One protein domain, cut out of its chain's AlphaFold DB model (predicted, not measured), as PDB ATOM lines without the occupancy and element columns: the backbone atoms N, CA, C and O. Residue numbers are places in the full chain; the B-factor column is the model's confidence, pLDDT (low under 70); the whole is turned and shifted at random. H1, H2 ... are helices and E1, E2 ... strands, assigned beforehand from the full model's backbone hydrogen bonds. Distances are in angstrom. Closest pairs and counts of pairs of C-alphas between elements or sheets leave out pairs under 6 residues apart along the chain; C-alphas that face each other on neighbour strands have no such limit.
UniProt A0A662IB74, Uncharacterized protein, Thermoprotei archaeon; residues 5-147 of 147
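This is residues 5 to 147 of the 147 residues of an uncharacterized protein of Thermoprotei archaeon (UniProt A0A662IB74). Helix H3 packs against three other helices, H1 and H2 on one side, both crossing it steeply, and H6 on the other. At one end H5 stands across the start of H6, the small hairpin E1 and E2 lies by the first residues of H2, and residues 26 to 47 loop round without a named element. The printed part has 143 residues, mostly helix, with six named helices and two antiparallel strands in the order H1 H2 H3 H4 H5 E1 E2 H6. It is compact, with a radius of gyration of the C-alphas of 15.5 A, and spans 46 by 32 by 29 A.

H1, residues 5 to 25, touches the hub H3, residues 68 to 85, at a steep tilt of 48 degrees, the same way; C-alphas 14 and 78 are closest, 5.0 A. H2, residues 48 to 63, kinks by 31 degrees near residue 57; its residues 56 to 63 alone touch H3, a helical hairpin at 44 degrees, closest C-alphas 60 and 71, 4.8 A. H4, residues 87 to 90, touches H1, closest C-alphas 90 and 22, 5.3 A. H5, residues 93 to 103, is about perpendicular, at 89 degrees, to H6, residues 126 to 146; they touch, closest C-alphas 103 and 126, 4.7 A. H6 touches H3 at 34.5 degrees, only just shallow, opposite ways, closest C-alphas 133 and 80, 6.2 A. E1, residues 113 to 117, and E2, residues 120 to 124, form a hairpin, with N 115 and O 122 at 2.9 A. Every O i to N i+4 pair is within hydrogen-bond range in H1 and H3, against 9 of 12 in H2, 5 of 7 in H5 and 15 of 17 in H6; H4 is too short for one.

H1 begins at C-alpha 5, (-15.637, 61.162, 87.939), and is 29.7 A long; H3 is 25.3 A. H6, 30.2 A, ends at C-alpha 146, (-11.443, 75.606, 98.946).

The printed part has no cut. The link from H1 to H2 is long, 22 residues. Residues 42 to 47, 116 to 120 and 147 have pLDDT under 70.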
ATOM      1  N   PRO A   5     -16.608  61.720  88.878       95.12
ATOM      2  CA  PRO A   5     -15.637  61.162  87.939       95.12
ATOM      3  C   PRO A   5     -14.176  61.445  88.302       95.12
ATOM      4  O   PRO A   5     -13.344  60.554  88.158       95.12
ATOM      5  N   ASP A   6     -13.856  62.639  88.810       94.88
ATOM      6  CA  ASP A   6     -12.480  62.968  89.207       94.88
ATOM      7  C   ASP A   6     -12.031  62.132  90.414       94.88
ATOM      8  O   ASP A   6     -10.908  61.631  90.448       94.88
ATOM      9  N   LEU A   7     -12.923  61.954  91.396       95.62
ATOM     10  CA  LEU A   7     -12.661  61.107  92.562       95.62
ATOM     11  C   LEU A   7     -12.479  59.645  92.151       95.62
ATOM     12  O   LEU A   7     -11.529  58.997  92.586       95.62
ATOM     13  N   ALA A   8     -13.360  59.135  91.286       96.31
ATOM     14  CA  ALA A   8     -13.262  57.779  90.760       96.31
ATOM     15  C   ALA A   8     -11.952  57.577  89.986       96.31
ATOM     16  O   ALA A   8     -11.267  56.575  90.191       96.31
ATOM     17  N   LEU A   9     -11.566  58.552  89.156       95.81
ATOM     18  CA  LEU A   9     -10.295  58.536  88.441       95.81
ATOM     19  C   LEU A   9      -9.112  58.482  89.411       95.81
ATOM     20  O   LEU A   9      -8.239  57.640  89.229       95.81
ATOM     21  N   ALA A  10      -9.088  59.326  90.446       96.19
ATOM     22  CA  ALA A  10      -8.019  59.317  91.443       96.19
ATOM     23  C   ALA A  10      -7.918  57.961  92.165       96.19
ATOM     24  O   ALA A  10      -6.822  57.422  92.311       96.19
ATOM     25  N   VAL A  11      -9.052  57.368  92.550       97.38
ATOM     26  CA  VAL A  11      -9.088  56.049  93.202       97.38
ATOM     27  C   VAL A  11      -8.573  54.946  92.282       97.38
ATOM     28  O   VAL A  11      -7.735  54.148  92.695       97.38
ATOM     29  N   VAL A  12      -9.043  54.888  91.036       97.31
ATOM     30  CA  VAL A  12      -8.590  53.874  90.072       97.31
ATOM     31  C   VAL A  12      -7.106  54.060  89.769       97.31
ATOM     32  O   VAL A  12      -6.338  53.097  89.809       97.31
ATOM     33  N   TYR A  13      -6.687  55.299  89.522       97.56
ATOM     34  CA  TYR A  13      -5.304  55.614  89.196       97.56
ATOM     35  C   TYR A  13      -4.352  55.283  90.350       97.56
ATOM     36  O   TYR A  13      -3.289  54.714  90.109       97.56
ATOM     37  N   SER A  14      -4.747  55.518  91.608       97.06
ATOM     38  CA  SER A  14      -3.925  55.126  92.757       97.06
ATOM     39  C   SER A  14      -3.729  53.612  92.838       97.06
ATOM     40  O   SER A  14      -2.644  53.163  93.196       97.06
ATOM     41  N   GLN A  15      -4.729  52.801  92.468       97.69
ATOM     42  CA  GLN A  15      -4.558  51.344  92.437       97.69
ATOM     43  C   GLN A  15      -3.611  50.894  91.320       97.69
ATOM     44  O   GLN A  15      -2.817  49.980  91.537       97.69
ATOM     45  N   LEU A  16      -3.632  51.558  90.159       96.56
ATOM     46  CA  LEU A  16      -2.661  51.297  89.090       96.56
ATOM     47  C   LEU A  16      -1.232  51.607  89.549       96.56
ATOM     48  O   LEU A  16      -0.335  50.786  89.349       96.56
ATOM     49  N   ILE A  17      -1.037  52.748  90.217       95.50
ATOM     50  CA  ILE A  17       0.250  53.114  90.818       95.50
ATOM     51  C   ILE A  17       0.675  52.078  91.866       95.50
ATOM     52  O   ILE A  17       1.802  51.596  91.815       95.50
ATOM     53  N   ASN A  18      -0.229  51.650  92.752       96.31
ATOM     54  CA  ASN A  18       0.070  50.639  93.770       96.31
ATOM     55  C   ASN A  18       0.538  49.312  93.173       96.31
ATOM     56  O   ASN A  18       1.494  48.717  93.671       96.31
ATOM     57  N   ILE A  19      -0.134  48.838  92.123       96.62
ATOM     58  CA  ILE A  19       0.234  47.603  91.425       96.62
ATOM     59  C   ILE A  19       1.606  47.767  90.772       96.62
ATOM     60  O   ILE A  19       2.469  46.910  90.960       96.62
ATOM     61  N   ALA A  20       1.830  48.869  90.050       93.50
ATOM     62  CA  ALA A  20       3.108  49.143  89.396       93.50
ATOM     63  C   ALA A  20       4.258  49.210  90.412       93.50
ATOM     64  O   ALA A  20       5.260  48.516  90.253       93.50
ATOM     65  N   GLU A  21       4.091  49.974  91.493       91.25
ATOM     66  CA  GLU A  21       5.062  50.033  92.583       91.25
ATOM     67  C   GLU A  21       5.279  48.661  93.211       91.25
ATOM     68  O   GLU A  21       6.417  48.254  93.401       91.25
ATOM     69  N   THR A  22       4.220  47.902  93.487       93.12
ATOM     70  CA  THR A  22       4.366  46.552  94.045       93.12
ATOM     71  C   THR A  22       5.223  45.664  93.143       93.12
ATOM     72  O   THR A  22       6.105  44.957  93.627       93.12
ATOM     73  N   LEU A  23       5.001  45.696  91.830       93.19
ATOM     74  CA  LEU A  23       5.776  44.896  90.884       93.19
ATOM     75  C   LEU A  23       7.234  45.363  90.782       93.19
ATOM     76  O   LEU A  23       8.117  44.522  90.675       93.19
ATOM     77  N   ILE A  24       7.500  46.668  90.868       88.00
ATOM     78  CA  ILE A  24       8.865  47.218  90.841       88.00
ATOM     79  C   ILE A  24       9.618  46.899  92.144       88.00
ATOM     80  O   ILE A  24      10.754  46.437  92.100       88.00
ATOM     81  N   TRP A  25       8.981  47.120  93.296       84.19
ATOM     82  CA  TRP A  25       9.600  47.035  94.626       84.19
ATOM     83  C   TRP A  25       9.674  45.623  95.176       84.19
ATOM     84  O   TRP A  25      10.646  45.236  95.822       84.19
ATOM     85  N   VAL A  26       8.607  44.861  94.963       89.38
ATOM     86  CA  VAL A  26       8.427  43.539  95.558       89.38
ATOM     87  C   VAL A  26       8.609  42.439  94.510       89.38
ATOM     88  O   VAL A  26       8.914  41.299  94.855       89.38
ATOM     89  N   GLY A  27       8.409  42.741  93.224       92.06
ATOM     90  CA  GLY A  27       8.460  41.762  92.132       92.06
ATOM     91  C   GLY A  27       7.192  40.919  91.989       92.06
ATOM     92  O   GLY A  27       6.978  40.290  90.953       92.06
ATOM     93  N   ARG A  28       6.325  40.883  93.012       95.19
ATOM     94  CA  ARG A  28       5.108  40.065  93.012       95.19
ATOM     95  C   ARG A  28       4.036  40.604  93.953       95.19
ATOM     96  O   ARG A  28       4.323  40.943  95.100       95.19
ATOM     97  N   LEU A  29       2.785  40.546  93.499       97.12
ATOM     98  CA  LEU A  29       1.611  40.835  94.321       97.12
ATOM     99  C   LEU A  29       1.477  39.861  95.510       97.12
ATOM    100  O   LEU A  29       1.748  38.664  95.387       97.12
ATOM    101  N   TRP A  30       1.022  40.380  96.651       96.88
ATOM    102  CA  TRP A  30       0.657  39.662  97.878       96.88
ATOM    103  C   TRP A  30       1.759  38.776  98.468       96.88
ATOM    104  O   TRP A  30       1.485  37.726  99.060       96.88
ATOM    105  N   SER A  31       3.014  39.175  98.295       95.62
ATOM    106  CA  SER A  31       4.167  38.342  98.640       95.62
ATOM    107  C   SER A  31       4.845  38.748  99.948       95.62
ATOM    108  O   SER A  31       5.435  37.880 100.598       95.62
ATOM    109  N   LEU A  32       4.703  40.004 100.391       95.00
ATOM    110  CA  LEU A  32       5.261  40.446 101.667       95.00
ATOM    111  C   LEU A  32       4.532  39.797 102.844       95.00
ATOM    112  O   LEU A  32       3.298  39.715 102.890       95.00
ATOM    113  N   LYS A  33       5.328  39.336 103.806       95.88
ATOM    114  CA  LYS A  33       4.895  38.690 105.046       95.88
ATOM    115  C   LYS A  33       5.811  39.143 106.190       95.88
ATOM    116  O   LYS A  33       6.948  39.531 105.918       95.88
ATOM    117  N   PRO A  34       5.352  39.080 107.447       93.19
ATOM    118  CA  PRO A  34       6.216  39.262 108.606       93.19
ATOM    119  C   PRO A  34       7.375  38.238 108.635       93.19
ATOM    120  O   PRO A  34       7.165  37.090 108.231       93.19
ATOM    121  N   PRO A  35       8.566  38.605 109.152       93.06
ATOM    122  CA  PRO A  35       8.944  39.953 109.578       93.06
ATOM    123  C   PRO A  35       9.078  40.895 108.373       93.06
ATOM    124  O   PRO A  35       9.731  40.566 107.386       93.06
ATOM    125  N   PHE A  36       8.449  42.070 108.457       92.19
ATOM    126  CA  PHE A  36       8.477  43.034 107.360       92.19
ATOM    127  C   PHE A  36       9.897  43.574 107.140       92.19
ATOM    128  O   PHE A  36      10.651  43.735 108.106       92.19
ATOM    129  N   PRO A  37      10.282  43.834 105.878       86.25
ATOM    130  CA  PRO A  37      11.638  44.241 105.553       86.25
ATOM    131  C   PRO A  37      11.973  45.608 106.160       86.25
ATOM    132  O   PRO A  37      11.165  46.535 106.147       86.25
ATOM    133  N   LEU A  38      13.199  45.719 106.666       88.06
ATOM    134  CA  LEU A  38      13.835  46.976 107.048       88.06
ATOM    135  C   LEU A  38      14.960  47.278 106.060       88.06
ATOM    136  O   LEU A  38      15.559  46.359 105.486       88.06
ATOM    137  N   ALA A  39      15.282  48.557 105.892       84.69
ATOM    138  CA  ALA A  39      16.378  48.978 105.037       84.69
ATOM    139  C   ALA A  39      17.705  48.413 105.574       84.69
ATOM    140  O   ALA A  39      18.142  48.759 106.671       84.69
ATOM    141  N   ARG A  40      18.358  47.539 104.794       74.94
ATOM    142  CA  ARG A  40      19.652  46.921 105.153       74.94
ATOM    143  C   ARG A  40      20.853  47.858 104.971       74.94
ATOM    144  O   ARG A  40      21.950  47.534 105.403       74.94
ATOM    145  N   GLY A  41      20.649  48.997 104.318       70.31
ATOM    146  CA  GLY A  41      21.668  49.988 103.998       70.31
ATOM    147  C   GLY A  41      21.119  51.010 103.009       70.31
ATOM    148  O   GLY A  41      19.950  50.945 102.618       70.31
ATOM    149  N   GLU A  42      21.952  51.961 102.602       63.88
ATOM    150  CA  GLU A  42      21.594  52.873 101.518       63.88
ATOM    151  C   GLU A  42      21.632  52.126 100.179       63.88
ATOM    152  O   GLU A  42      22.674  51.614  99.775       63.88
ATOM    153  N   VAL A  43      20.500  52.066  99.478       61.06
ATOM    154  CA  VAL A  43      20.438  51.509  98.118       61.06
ATOM    155  C   VAL A  43      20.958  52.554  97.110       61.06
ATOM    156  O   VAL A  43      20.816  53.771  97.315       61.06
ATOM    157  N   ARG A  44      21.646  52.081  96.056       54.91
ATOM    158  CA  ARG A  44      22.224  52.908  94.974       54.91
ATOM    159  C   ARG A  44      21.115  53.598  94.177       54.91
ATOM    160  O   ARG A  44      19.996  53.126  94.178       54.91
ATOM    161  N   ASP A  45      21.443  54.728  93.551       55.00
ATOM    162  CA  ASP A  45      20.504  55.637  92.876       55.00
ATOM    163  C   ASP A  45      19.422  54.946  92.043       55.00
ATOM    164  O   ASP A  45      19.723  54.221  91.098       55.00
ATOM    165  N   GLU A  46      18.163  55.258  92.345       61.00
ATOM    166  CA  GLU A  46      17.023  54.779  91.579       61.00
ATOM    167  C   GLU A  46      16.158  55.983  91.188       61.00
ATOM    168  O   GLU A  46      15.342  56.482  91.969       61.00
ATOM    169  N   GLY A  47      16.346  56.475  89.960       66.81
ATOM    170  CA  GLY A  47      15.577  57.588  89.383       66.81
ATOM    171  C   GLY A  47      14.064  57.341  89.302       66.81
ATOM    172  O   GLY A  47      13.317  58.247  88.936       66.81
ATOM    173  N   TYR A  48      13.592  56.149  89.682       77.12
ATOM    174  CA  TYR A  48      12.173  55.811  89.705       77.12
ATOM    175  C   TYR A  48      11.363  56.753  90.606       77.12
ATOM    176  O   TYR A  48      10.233  57.054  90.258       77.12
ATOM    177  N   HIS A  49      11.909  57.257  91.721       77.12
ATOM    178  CA  HIS A  49      11.163  58.157  92.610       77.12
ATOM    179  C   HIS A  49      10.760  59.458  91.916       77.12
ATOM    180  O   HIS A  49       9.694  60.004  92.186       77.12
ATOM    181  N   LEU A  50      11.612  59.956  91.015       78.62
ATOM    182  CA  LEU A  50      11.308  61.135  90.216       78.62
ATOM    183  C   LEU A  50      10.201  60.830  89.208       78.62
ATOM    184  O   LEU A  50       9.266  61.614  89.069       78.62
ATOM    185  N   VAL A  51      10.296  59.677  88.540       84.88
ATOM    186  CA  VAL A  51       9.252  59.199  87.627       84.88
ATOM    187  C   VAL A  51       7.934  59.055  88.381       84.88
ATOM    188  O   VAL A  51       6.912  59.553  87.929       84.88
ATOM    189  N   LEU A  52       7.961  58.452  89.564       85.31
ATOM    190  CA  LEU A  52       6.793  58.230  90.397       85.31
ATOM    191  C   LEU A  52       6.180  59.554  90.880       85.31
ATOM    192  O   LEU A  52       4.974  59.746  90.762       85.31
ATOM    193  N   ALA A  53       7.001  60.506  91.333       84.50
ATOM    194  CA  ALA A  53       6.548  61.853  91.681       84.50
ATOM    195  C   ALA A  53       5.883  62.562  90.489       84.50
ATOM    196  O   ALA A  53       4.840  63.194  90.651       84.50
ATOM    197  N   ALA A  54       6.444  62.420  89.283       88.12
ATOM    198  CA  ALA A  54       5.823  62.940  88.070       88.12
ATOM    199  C   ALA A  54       4.498  62.225  87.760       88.12
ATOM    200  O   ALA A  54       3.524  62.895  87.429       88.12
ATOM    201  N   LEU A  55       4.421  60.900  87.923       91.50
ATOM    202  CA  LEU A  55       3.196  60.123  87.709       91.50
ATOM    203  C   LEU A  55       2.077  60.517  88.681       91.50
ATOM    204  O   LEU A  55       0.922  60.563  88.275       91.50
ATOM    205  N   TYR A  56       2.396  60.893  89.921       90.44
ATOM    206  CA  TYR A  56       1.393  61.409  90.858       90.44
ATOM    207  C   TYR A  56       0.749  62.729  90.411       90.44
ATOM    208  O   TYR A  56      -0.390  63.001  90.781       90.44
ATOM    209  N   VAL A  57       1.455  63.559  89.635       91.69
ATOM    210  CA  VAL A  57       1.064  64.957  89.376       91.69
ATOM    211  C   VAL A  57       0.684  65.210  87.914       91.69
ATOM    212  O   VAL A  57      -0.342  65.835  87.636       91.69
ATOM    213  N   ALA A  58       1.492  64.733  86.967       92.69
ATOM    214  CA  ALA A  58       1.391  65.062  85.546       92.69
ATOM    215  C   ALA A  58       0.022  64.738  84.915       92.69
ATOM    216  O   ALA A  58      -0.482  65.595  84.183       92.69
ATOM    217  N   PRO A  59      -0.632  63.592  85.207       93.38
ATOM    218  CA  PRO A  59      -1.954  63.302  84.651       93.38
ATOM    219  C   PRO A  59      -2.994  64.364  85.019       93.38
ATOM    220  O   PRO A  59      -3.782  64.784  84.175       93.38
ATOM    221  N   PHE A  60      -2.969  64.859  86.258       94.56
ATOM    222  CA  PHE A  60      -3.951  65.835  86.728       94.56
ATOM    223  C   PHE A  60      -3.682  67.244  86.210       94.56
ATOM    224  O   PHE A  60      -4.633  67.973  85.941       94.56
ATOM    225  N   ILE A  61      -2.414  67.615  86.010       94.31
ATOM    226  CA  ILE A  61      -2.068  68.862  85.312       94.31
ATOM    227  C   ILE A  61      -2.566  68.811  83.863       94.31
ATOM    228  O   ILE A  61      -3.175  69.770  83.397       94.31
ATOM    229  N   ALA A  62      -2.354  67.691  83.163       94.50
ATOM    230  CA  ALA A  62      -2.780  67.534  81.772       94.50
ATOM    231  C   ALA A  62      -4.311  67.556  81.613       94.50
ATOM    232  O   ALA A  62      -4.822  68.138  80.659       94.50
ATOM    233  N   LEU A  63      -5.046  66.956  82.555       94.31
ATOM    234  CA  LEU A  63      -6.513  66.926  82.543       94.31
ATOM    235  C   LEU A  63      -7.155  68.237  83.026       94.31
ATOM    236  O   LEU A  63      -8.281  68.554  82.638       94.31
ATOM    237  N   HIS A  64      -6.465  69.001  83.878       94.25
ATOM    238  CA  HIS A  64      -6.986  70.230  84.483       94.25
ATOM    239  C   HIS A  64      -5.996  71.406  84.388       94.25
ATOM    240  O   HIS A  64      -5.665  72.012  85.412       94.25
ATOM    241  N   PRO A  65      -5.560  71.799  83.175       93.56
ATOM    242  CA  PRO A  65      -4.514  72.809  82.994       93.56
ATOM    243  C   PRO A  65      -4.916  74.199  83.509       93.56
ATOM    244  O   PRO A  65      -4.063  74.994  83.888       93.56
ATOM    245  N   THR A  66      -6.217  74.493  83.556       94.56
ATOM    246  CA  THR A  66      -6.773  75.771  84.027       94.56
ATOM    247  C   THR A  66      -7.268  75.733  85.476       94.56
ATOM    248  O   THR A  66      -7.732  76.751  85.983       94.56
ATOM    249  N   ALA A  67      -7.169  74.592  86.167       92.56
ATOM    250  CA  ALA A  67      -7.640  74.427  87.544       92.56
ATOM    251  C   ALA A  67      -6.536  73.828  88.441       92.56
ATOM    252  O   ALA A  67      -6.636  72.676  88.874       92.56
ATOM    253  N   PRO A  68      -5.479  74.603  88.762       91.19
ATOM    254  CA  PRO A  68      -4.296  74.097  89.462       91.19
ATOM    255  C   PRO A  68      -4.601  73.575  90.870       91.19
ATOM    256  O   PRO A  68      -4.028  72.571  91.283       91.19
ATOM    257  N   LEU A  69      -5.542  74.194  91.593       92.06
ATOM    258  CA  LEU A  69      -5.960  73.716  92.918       92.06
ATOM    259  C   LEU A  69      -6.651  72.350  92.840       92.06
ATOM    260  O   LEU A  69      -6.392  71.481  93.668       92.06
ATOM    261  N   LYS A  70      -7.473  72.128  91.806       93.81
ATOM    262  CA  LYS A  70      -8.095  70.827  91.534       93.81
ATOM    263  C   LYS A  70      -7.040  69.778  91.182       93.81
ATOM    264  O   LYS A  70      -7.085  68.676  91.720       93.81
ATOM    265  N   ALA A  71      -6.082  70.120  90.321       94.38
ATOM    266  CA  ALA A  71      -4.994  69.212  89.968       94.38
ATOM    267  C   ALA A  71      -4.152  68.825  91.196       94.38
ATOM    268  O   ALA A  71      -3.890  67.644  91.415       94.38
ATOM    269  N   ALA A  72      -3.795  69.802  92.036       93.31
ATOM    270  CA  ALA A  72      -3.054  69.577  93.275       93.31
ATOM    271  C   ALA A  72      -3.841  68.724  94.282       93.31
ATOM    272  O   ALA A  72      -3.267  67.824  94.901       93.31
ATOM    273  N   PHE A  73      -5.149  68.966  94.419       95.56
ATOM    274  CA  PHE A  73      -6.034  68.152  95.250       95.56
ATOM    275  C   PHE A  73      -6.028  66.690  94.794       95.56
ATOM    276  O   PHE A  73      -5.750  65.799  95.594       95.56
ATOM    277  N   LEU A  74      -6.269  66.432  93.506       96.31
ATOM    278  CA  LEU A  74      -6.332  65.068  92.974       96.31
ATOM    279  C   LEU A  74      -4.978  64.355  93.050       96.31
ATOM    280  O   LEU A  74      -4.928  63.202  93.473       96.31
ATOM    281  N   ALA A  75      -3.878  65.046  92.742       95.44
ATOM    282  CA  ALA A  75      -2.529  64.500  92.892       95.44
ATOM    283  C   ALA A  75      -2.232  64.101  94.347       95.44
ATOM    284  O   ALA A  75      -1.732  63.007  94.621       95.44
ATOM    285  N   THR A  76      -2.598  64.963  95.300       95.31
ATOM    286  CA  THR A  76      -2.422  64.687  96.734       95.31
ATOM    287  C   THR A  76      -3.319  63.538  97.195       95.31
ATOM    288  O   THR A  76      -2.890  62.722  98.010       95.31
ATOM    289  N   LEU A  77      -4.536  63.433  96.653       96.81
ATOM    290  CA  LEU A  77      -5.457  62.333  96.929       96.81
ATOM    291  C   LEU A  77      -4.889  60.997  96.447       96.81
ATOM    292  O   LEU A  77      -4.880  60.040  97.216       96.81
ATOM    293  N   VAL A  78      -4.360  60.930  95.223       96.88
ATOM    294  CA  VAL A  78      -3.707  59.712  94.715       96.88
ATOM    295  C   VAL A  78      -2.532  59.311  95.597       96.88
ATOM    296  O   VAL A  78      -2.387  58.132  95.913       96.88
ATOM    297  N   TRP A  79      -1.728  60.278  96.041       94.56
ATOM    298  CA  TRP A  79      -0.603  59.997  96.929       94.56
ATOM    299  C   TRP A  79      -1.058  59.471  98.297       94.56
ATOM    300  O   TRP A  79      -0.528  58.478  98.786       94.56
ATOM    301  N   LEU A  80      -2.086  60.083  98.895       95.94
ATOM    302  CA  LEU A  80      -2.672  59.598 100.146       95.94
ATOM    303  C   LEU A  80      -3.203  58.165  99.996       95.94
ATOM    304  O   LEU A  80      -2.981  57.321 100.865       95.94
ATOM    305  N   LEU A  81      -3.910  57.889  98.899       97.00
ATOM    306  CA  LEU A  81      -4.451  56.563  98.625       97.00
ATOM    307  C   LEU A  81      -3.340  55.540  98.398       97.00
ATOM    308  O   LEU A  81      -3.478  54.408  98.847       97.00
ATOM    309  N   ASN A  82      -2.226  55.918  97.771       94.94
ATOM    310  CA  ASN A  82      -1.067  55.037  97.672       94.94
ATOM    311  C   ASN A  82      -0.513  54.677  99.056       94.94
ATOM    312  O   ASN A  82      -0.448  53.487  99.370       94.94
ATOM    313  N   ASP A  83      -0.235  55.662  99.920       91.94
ATOM    314  CA  ASP A  83       0.246  55.390 101.285       91.94
ATOM    315  C   ASP A  83      -0.677  54.405 102.020       91.94
ATOM    316  O   ASP A  83      -0.226  53.474 102.694       91.94
ATOM    317  N   ALA A  84      -1.988  54.638 101.903       94.75
ATOM    318  CA  ALA A  84      -3.004  53.924 102.656       94.75
ATOM    319  C   ALA A  84      -3.311  52.541 102.076       94.75
ATOM    320  O   ALA A  84      -3.623  51.633 102.842       94.75
ATOM    321  N   THR A  85      -3.236  52.351 100.755       97.12
ATOM    322  CA  THR A  85      -3.753  51.140 100.093       97.12
ATOM    323  C   THR A  85      -2.705  50.335  99.331       97.12
ATOM    324  O   THR A  85      -3.044  49.275  98.808       97.12
ATOM    325  N   TRP A  86      -1.434  50.748  99.299       95.88
ATOM    326  CA  TRP A  86      -0.359  49.975  98.655       95.88
ATOM    327  C   TRP A  86      -0.263  48.535  99.183       95.88
ATOM    328  O   TRP A  86      -0.123  47.571  98.428       95.88
ATOM    329  N   HIS A  87      -0.442  48.370 100.495       95.94
ATOM    330  CA  HIS A  87      -0.398  47.072 101.165       95.94
ATOM    331  C   HIS A  87      -1.447  46.076 100.654       95.94
ATOM    332  O   HIS A  87      -1.208  44.869 100.725       95.94
ATOM    333  N   LEU A  88      -2.561  46.561 100.090       97.50
ATOM    334  CA  LEU A  88      -3.587  45.709  99.489       97.50
ATOM    335  C   LEU A  88      -3.047  44.885  98.325       97.50
ATOM    336  O   LEU A  88      -3.605  43.831  98.038       97.50
ATOM    337  N   TRP A  89      -1.964  45.340  97.693       97.88
ATOM    338  CA  TRP A  89      -1.334  44.696  96.547       97.88
ATOM    339  C   TRP A  89      -0.003  44.052  96.901       97.88
ATOM    340  O   TRP A  89       0.314  43.004  96.352       97.88
ATOM    341  N   ALA A  90       0.761  44.622  97.830       96.50
ATOM    342  CA  ALA A  90       2.093  44.127  98.174       96.50
ATOM    343  C   ALA A  90       2.108  43.051  99.268       96.50
ATOM    344  O   ALA A  90       2.906  42.108  99.216       96.50
ATOM    345  N   VAL A  91       1.229  43.175 100.262       97.44
ATOM    346  CA  VAL A  91       1.230  42.340 101.468       97.44
ATOM    347  C   VAL A  91       0.200  41.234 101.334       97.44
ATOM    348  O   VAL A  91      -0.901  41.448 100.831       97.44
ATOM    349  N   SER A  92       0.547  40.031 101.791       97.38
ATOM    350  CA  SER A  92      -0.409  38.926 101.843       97.38
ATOM    351  C   SER A  92      -1.663  39.333 102.643       97.38
ATOM    352  O   SER A  92      -1.500  39.817 103.765       97.38
ATOM    353  N   PRO A  93      -2.896  39.112 102.137       96.69
ATOM    354  CA  PRO A  93      -4.130  39.630 102.744       96.69
ATOM    355  C   PRO A  93      -4.300  39.347 104.237       96.69
ATOM    356  O   PRO A  93      -4.712  40.213 105.003       96.69
ATOM    357  N   ARG A  94      -3.886  38.157 104.684       97.50
ATOM    358  CA  ARG A  94      -3.944  37.762 106.100       97.50
ATOM    359  C   ARG A  94      -3.098  38.638 107.040       97.50
ATOM    360  O   ARG A  94      -3.308  38.584 108.241       97.50
ATOM    361  N   HIS A  95      -2.153  39.414 106.504       97.69
ATOM    362  CA  HIS A  95      -1.225  40.267 107.253       97.69
ATOM    363  C   HIS A  95      -1.455  41.769 107.003       97.69
ATOM    364  O   HIS A  95      -0.606  42.582 107.365       97.69
ATOM    365  N   HIS A  96      -2.572  42.175 106.384       96.56
ATOM    366  CA  HIS A  96      -2.859  43.595 106.116       96.56
ATOM    367  C   HIS A  96      -2.922  44.434 107.392       96.56
ATOM    368  O   HIS A  96      -2.305  45.493 107.463       96.56
ATOM    369  N   VAL A  97      -3.590  43.930 108.431       96.38
ATOM    370  CA  VAL A  97      -3.672  44.619 109.728       96.38
ATOM    371  C   VAL A  97      -2.293  44.726 110.379       96.38
ATOM    372  O   VAL A  97      -1.920  45.789 110.867       96.38
ATOM    373  N   GLU A  98      -1.500  43.652 110.339       97.31
ATOM    374  CA  GLU A  98      -0.129  43.658 110.861       97.31
ATOM    375  C   GLU A  98       0.745  44.681 110.129       97.31
ATOM    376  O   GLU A  98       1.519  45.393 110.769       97.31
ATOM    377  N   TRP A  99       0.592  44.796 108.805       96.00
ATOM    378  CA  TRP A  99       1.277  45.817 108.020       96.00
ATOM    379  C   TRP A  99       0.857  47.220 108.434       96.00
ATOM    380  O   TRP A  99       1.728  48.049 108.661       96.00
ATOM    381  N   LEU A 100      -0.441  47.498 108.564       95.12
ATOM    382  CA  LEU A 100      -0.917  48.819 108.981       95.12
ATOM    383  C   LEU A 100      -0.360  49.198 110.359       95.12
ATOM    384  O   LEU A 100       0.160  50.301 110.531       95.12
ATOM    385  N   CYS A 101      -0.375  48.265 111.312       95.62
ATOM    386  CA  CYS A 101       0.214  48.463 112.634       95.62
ATOM    387  C   CYS A 101       1.728  48.701 112.579       95.62
ATOM    388  O   CYS A 101       2.243  49.496 113.362       95.62
ATOM    389  N   PHE A 102       2.444  48.024 111.679       95.38
ATOM    390  CA  PHE A 102       3.881  48.208 111.483       95.38
ATOM    391  C   PHE A 102       4.204  49.537 110.795       95.38
ATOM    392  O   PHE A 102       5.018  50.301 111.302       95.38
ATOM    393  N   TYR A 103       3.564  49.813 109.659       94.56
ATOM    394  CA  TYR A 103       3.884  50.896 108.731       94.56
ATOM    395  C   TYR A 103       3.408  52.266 109.217       94.56
ATOM    396  O   TYR A 103       4.027  53.278 108.900       94.56
ATOM    397  N   PHE A 104       2.360  52.299 110.040       95.19
ATOM    398  CA  PHE A 104       1.836  53.519 110.654       95.19
ATOM    399  C   PHE A 104       2.110  53.599 112.161       95.19
ATOM    400  O   PHE A 104       1.419  54.316 112.879       95.19
ATOM    401  N   ASN A 105       3.127  52.891 112.664       96.25
ATOM    402  CA  ASN A 105       3.499  52.967 114.075       96.25
ATOM    403  C   ASN A 105       4.130  54.335 114.415       96.25
ATOM    404  O   ASN A 105       5.272  54.592 114.022       96.25
ATOM    405  N   PRO A 106       3.481  55.198 115.221       95.62
ATOM    406  CA  PRO A 106       4.011  56.525 115.541       95.62
ATOM    407  C   PRO A 106       5.249  56.483 116.449       95.62
ATOM    408  O   PRO A 106       5.916  57.503 116.632       95.62
ATOM    409  N   ARG A 107       5.556  55.325 117.045       96.06
ATOM    410  CA  ARG A 107       6.686  55.130 117.964       96.06
ATOM    411  C   ARG A 107       7.890  54.465 117.301       96.06
ATOM    412  O   ARG A 107       8.964  54.473 117.892       96.06
ATOM    413  N   ASP A 108       7.735  53.906 116.104       93.56
ATOM    414  CA  ASP A 108       8.813  53.187 115.427       93.56
ATOM    415  C   ASP A 108       9.658  54.131 114.560       93.56
ATOM    416  O   ASP A 108       9.161  54.851 113.685       93.56
ATOM    417  N   THR A 109      10.961  54.140 114.830       92.88
ATOM    418  CA  THR A 109      11.969  54.951 114.136       92.88
ATOM    419  C   THR A 109      12.885  54.120 113.245       92.88
ATOM    420  O   THR A 109      13.779  54.683 112.611       92.88
ATOM    421  N   ARG A 110      12.670  52.802 113.161       93.38
ATOM    422  CA  ARG A 110      13.418  51.937 112.248       93.38
ATOM    423  C   ARG A 110      13.132  52.344 110.808       93.38
ATOM    424  O   ARG A 110      12.023  52.744 110.456       93.38
ATOM    425  N   ILE A 111      14.161  52.264 109.976       90.75
ATOM    426  CA  ILE A 111      14.099  52.688 108.580       90.75
ATOM    427  C   ILE A 111      13.527  51.534 107.764       90.75
ATOM    428  O   ILE A 111      14.108  50.451 107.722       90.75
ATOM    429  N   VAL A 112      12.388  51.770 107.119       88.38
ATOM    430  CA  VAL A 112      11.744  50.789 106.236       88.38
ATOM    431  C   VAL A 112      12.360  50.889 104.844       88.38
ATOM    432  O   VAL A 112      12.722  49.876 104.255       88.38
ATOM    433  N   TRP A 113      12.546  52.114 104.351       84.75
ATOM    434  CA  TRP A 113      13.165  52.412 103.058       84.75
ATOM    435  C   TRP A 113      13.657  53.866 103.019       84.75
ATOM    436  O   TRP A 113      13.512  54.605 103.993       84.75
ATOM    437  N   TYR A 114      14.271  54.282 101.914       80.75
ATOM    438  CA  TYR A 114      14.721  55.657 101.704       80.75
ATOM    439  C   TYR A 114      14.004  56.252 100.499       80.75
ATOM    440  O   TYR A 114      14.184  55.767  99.386       80.75
ATOM    441  N   ALA A 115      13.263  57.336 100.718       74.88
ATOM    442  CA  ALA A 115      12.719  58.143  99.640       74.88
ATOM    443  C   ALA A 115      13.819  59.061  99.098       74.88
ATOM    444  O   ALA A 115      14.476  59.757  99.878       74.88
ATOM    445  N   ARG A 116      14.035  59.102  97.783       66.44
ATOM    446  CA  ARG A 116      14.907  60.116  97.171       66.44
ATOM    447  C   ARG A 116      14.104  61.057  96.299       66.44
ATOM    448  O   ARG A 116      13.475  60.637  95.341       66.44
ATOM    449  N   PHE A 117      14.209  62.342  96.585       60.62
ATOM    450  CA  PHE A 117      13.806  63.390  95.656       60.62
ATOM    451  C   PHE A 117      15.088  64.024  95.116       60.62
ATOM    452  O   PHE A 117      16.103  63.979  95.801       60.62
ATOM    453  N   LEU A 118      15.070  64.601  93.911       54.38
ATOM    454  CA  LEU A 118      16.234  65.196  93.215       54.38
ATOM    455  C   LEU A 118      17.218  66.005  94.094       54.38
ATOM    456  O   LEU A 118      18.385  66.134  93.750       54.38
ATOM    457  N   VAL A 119      16.745  66.546  95.217       57.91
ATOM    458  CA  VAL A 119      17.468  67.402  96.168       57.91
ATOM    459  C   VAL A 119      17.904  66.715  97.474       57.91
ATOM    460  O   VAL A 119      18.560  67.349  98.295       57.91
ATOM    461  N   GLY A 120      17.577  65.440  97.713       62.72
ATOM    462  CA  GLY A 120      17.992  64.766  98.945       62.72
ATOM    463  C   GLY A 120      17.431  63.363  99.164       62.72
ATOM    464  O   GLY A 120      16.464  62.931  98.533       62.72
ATOM    465  N   LYS A 121      18.053  62.648 100.107       71.69
ATOM    466  CA  LYS A 121      17.602  61.338 100.588       71.69
ATOM    467  C   LYS A 121      16.894  61.500 101.925       71.69
ATOM    468  O   LYS A 121      17.419  62.138 102.835       71.69
ATOM    469  N   PHE A 122      15.749  60.854 102.073       82.12
ATOM    470  CA  PHE A 122      14.926  60.925 103.266       82.12
ATOM    471  C   PHE A 122      14.648  59.515 103.768       82.12
ATOM    472  O   PHE A 122      13.979  58.725 103.110       82.12
ATOM    473  N   ALA A 123      15.165  59.195 104.954       86.94
ATOM    474  CA  ALA A 123      14.819  57.953 105.635       86.94
ATOM    475  C   ALA A 123      13.303  57.899 105.870       86.94
ATOM    476  O   ALA A 123      12.730  58.803 106.486       86.94
ATOM    477  N   VAL A 124      12.655  56.845 105.394       87.69
ATOM    478  CA  VAL A 124      11.238  56.598 105.628       87.69
ATOM    479  C   VAL A 124      11.119  55.650 106.810       87.69
ATOM    480  O   VAL A 124      11.578  54.509 106.777       87.69
ATOM    481  N   THR A 125      10.519  56.158 107.879       94.00
ATOM    482  CA  THR A 125      10.219  55.405 109.099       94.00
ATOM    483  C   THR A 125       8.706  55.331 109.277       94.00
ATOM    484  O   THR A 125       8.008  56.227 108.784       94.00
ATOM    485  N   PRO A 126       8.170  54.344 110.017       94.81
ATOM    486  CA  PRO A 126       6.733  54.263 110.247       94.81
ATOM    487  C   PRO A 126       6.157  55.517 110.904       94.81
ATOM    488  O   PRO A 126       5.106  56.018 110.506       94.81
ATOM    489  N   ARG A 127       6.908  56.113 111.840       95.19
ATOM    490  CA  ARG A 127       6.539  57.398 112.442       95.19
ATOM    491  C   ARG A 127       6.395  58.510 111.403       95.19
ATOM    492  O   ARG A 127       5.460  59.301 111.489       95.19
ATOM    493  N   ARG A 128       7.324  58.607 110.446       93.75
ATOM    494  CA  ARG A 128       7.257  59.624 109.384       93.75
ATOM    495  C   ARG A 128       6.081  59.362 108.455       93.75
ATOM    496  O   ARG A 128       5.366  60.310 108.159       93.75
ATOM    497  N   MET A 129       5.848  58.109 108.062       94.31
ATOM    498  CA  MET A 129       4.691  57.747 107.239       94.31
ATOM    499  C   MET A 129       3.383  58.120 107.925       94.31
ATOM    500  O   MET A 129       2.574  58.820 107.331       94.31
ATOM    501  N   PHE A 130       3.222  57.781 109.205       95.06
ATOM    502  CA  PHE A 130       2.056  58.187 109.990       95.06
ATOM    503  C   PHE A 130       1.827  59.705 109.968       95.06
ATOM    504  O   PHE A 130       0.738  60.165 109.630       95.06
ATOM    505  N   LEU A 131       2.861  60.495 110.274       94.94
ATOM    506  CA  LEU A 131       2.749  61.956 110.300       94.94
ATOM    507  C   LEU A 131       2.457  62.552 108.917       94.94
ATOM    508  O   LEU A 131       1.631  63.455 108.805       94.94
ATOM    509  N   VAL A 132       3.114  62.054 107.867       93.19
ATOM    510  CA  VAL A 132       2.927  62.542 106.495       93.19
ATOM    511  C   VAL A 132       1.535  62.193 105.975       93.19
ATOM    512  O   VAL A 132       0.871  63.056 105.405       93.19
ATOM    513  N   THR A 133       1.055  60.972 106.210       94.88
ATOM    514  CA  THR A 133      -0.295  60.546 105.825       94.88
ATOM    515  C   THR A 133      -1.361  61.377 106.545       94.88
ATOM    516  O   THR A 133      -2.295  61.851 105.899       94.88
ATOM    517  N   LEU A 134      -1.194  61.660 107.845       95.38
ATOM    518  CA  LEU A 134      -2.090  62.573 108.568       95.38
ATOM    519  C   LEU A 134      -2.041  64.004 108.018       95.38
ATOM    520  O   LEU A 134      -3.089  64.619 107.825       95.38
ATOM    521  N   ALA A 135      -0.847  64.531 107.736       95.19
ATOM    522  CA  ALA A 135      -0.695  65.866 107.162       95.19
ATOM    523  C   ALA A 135      -1.367  65.973 105.782       95.19
ATOM    524  O   ALA A 135      -2.052  66.958 105.513       95.19
ATOM    525  N   ARG A 136      -1.239  64.945 104.932       94.25
ATOM    526  CA  ARG A 136      -1.925  64.866 103.631       94.25
ATOM    527  C   ARG A 136      -3.440  64.809 103.789       94.25
ATOM    528  O   ARG A 136      -4.139  65.539 103.095       94.25
ATOM    529  N   ALA A 137      -3.943  63.994 104.715       95.25
ATOM    530  CA  ALA A 137      -5.373  63.916 104.997       95.25
ATOM    531  C   ALA A 137      -5.934  65.273 105.462       95.25
ATOM    532  O   ALA A 137      -6.962  65.717 104.955       95.25
ATOM    533  N   ALA A 138      -5.228  65.968 106.359       94.00
ATOM    534  CA  ALA A 138      -5.610  67.305 106.808       94.00
ATOM    535  C   ALA A 138      -5.565  68.337 105.667       94.00
ATOM    536  O   ALA A 138      -6.508  69.109 105.500       94.00
ATOM    537  N   ALA A 139      -4.510  68.325 104.847       91.88
ATOM    538  CA  ALA A 139      -4.386  69.215 103.693       91.88
ATOM    539  C   ALA A 139      -5.516  68.997 102.677       91.88
ATOM    540  O   ALA A 139      -6.081  69.968 102.180       91.88
ATOM    541  N   LEU A 140      -5.889  67.743 102.407       94.19
ATOM    542  CA  LEU A 140      -7.022  67.414 101.542       94.19
ATOM    543  C   LEU A 140      -8.352  67.861 102.142       94.19
ATOM    544  O   LEU A 140      -9.162  68.432 101.423       94.19
ATOM    545  N   ALA A 141      -8.574  67.665 103.443       91.12
ATOM    546  CA  ALA A 141      -9.790  68.136 104.102       91.12
ATOM    547  C   ALA A 141      -9.943  69.665 103.993       91.12
ATOM    548  O   ALA A 141     -11.025  70.159 103.683       91.12
ATOM    549  N   LEU A 142      -8.847  70.410 104.174       89.56
ATOM    550  CA  LEU A 142      -8.826  71.866 103.999       89.56
ATOM    551  C   LEU A 142      -9.006  72.276 102.531       89.56
ATOM    552  O   LEU A 142      -9.743  73.212 102.234       89.56
ATOM    553  N   ALA A 143      -8.361  71.576 101.598       88.38
ATOM    554  CA  ALA A 143      -8.466  71.875 100.174       88.38
ATOM    555  C   ALA A 143      -9.852  71.533  99.600       88.38
ATOM    556  O   ALA A 143     -10.327  72.250  98.727       88.38
ATOM    557  N   ALA A 144     -10.531  70.508 100.122       86.62
ATOM    558  CA  ALA A 144     -11.910  70.179  99.751       86.62
ATOM    559  C   ALA A 144     -12.892  71.315 100.081       86.62
ATOM    560  O   ALA A 144     -13.904  71.463  99.407       86.62
ATOM    561  N   TRP A 145     -12.589  72.133 101.094       78.62
ATOM    562  CA  TRP A 145     -13.358  73.340 101.405       78.62
ATOM    563  C   TRP A 145     -13.089  74.488 100.416       78.62
ATOM    564  O   TRP A 145     -13.939  75.351 100.216       78.62
ATOM    565  N   ALA A 146     -11.903  74.517  99.807       75.19
ATOM    566  CA  ALA A 146     -11.443  75.606  98.946       75.19
ATOM    567  C   ALA A 146     -11.701  75.386  97.440       75.19
ATOM    568  O   ALA A 146     -11.523  76.329  96.665       75.19
ATOM    569  N   VAL A 147     -12.074  74.170  97.012       69.69
ATOM    570  CA  VAL A 147     -12.194  73.755  95.594       69.69
ATOM    571  C   VAL A 147     -13.600  73.299  95.240       69.69
ATOM    572  O   VAL A 147     -14.081  73.717  94.158       69.69
TER     573      VAL A 147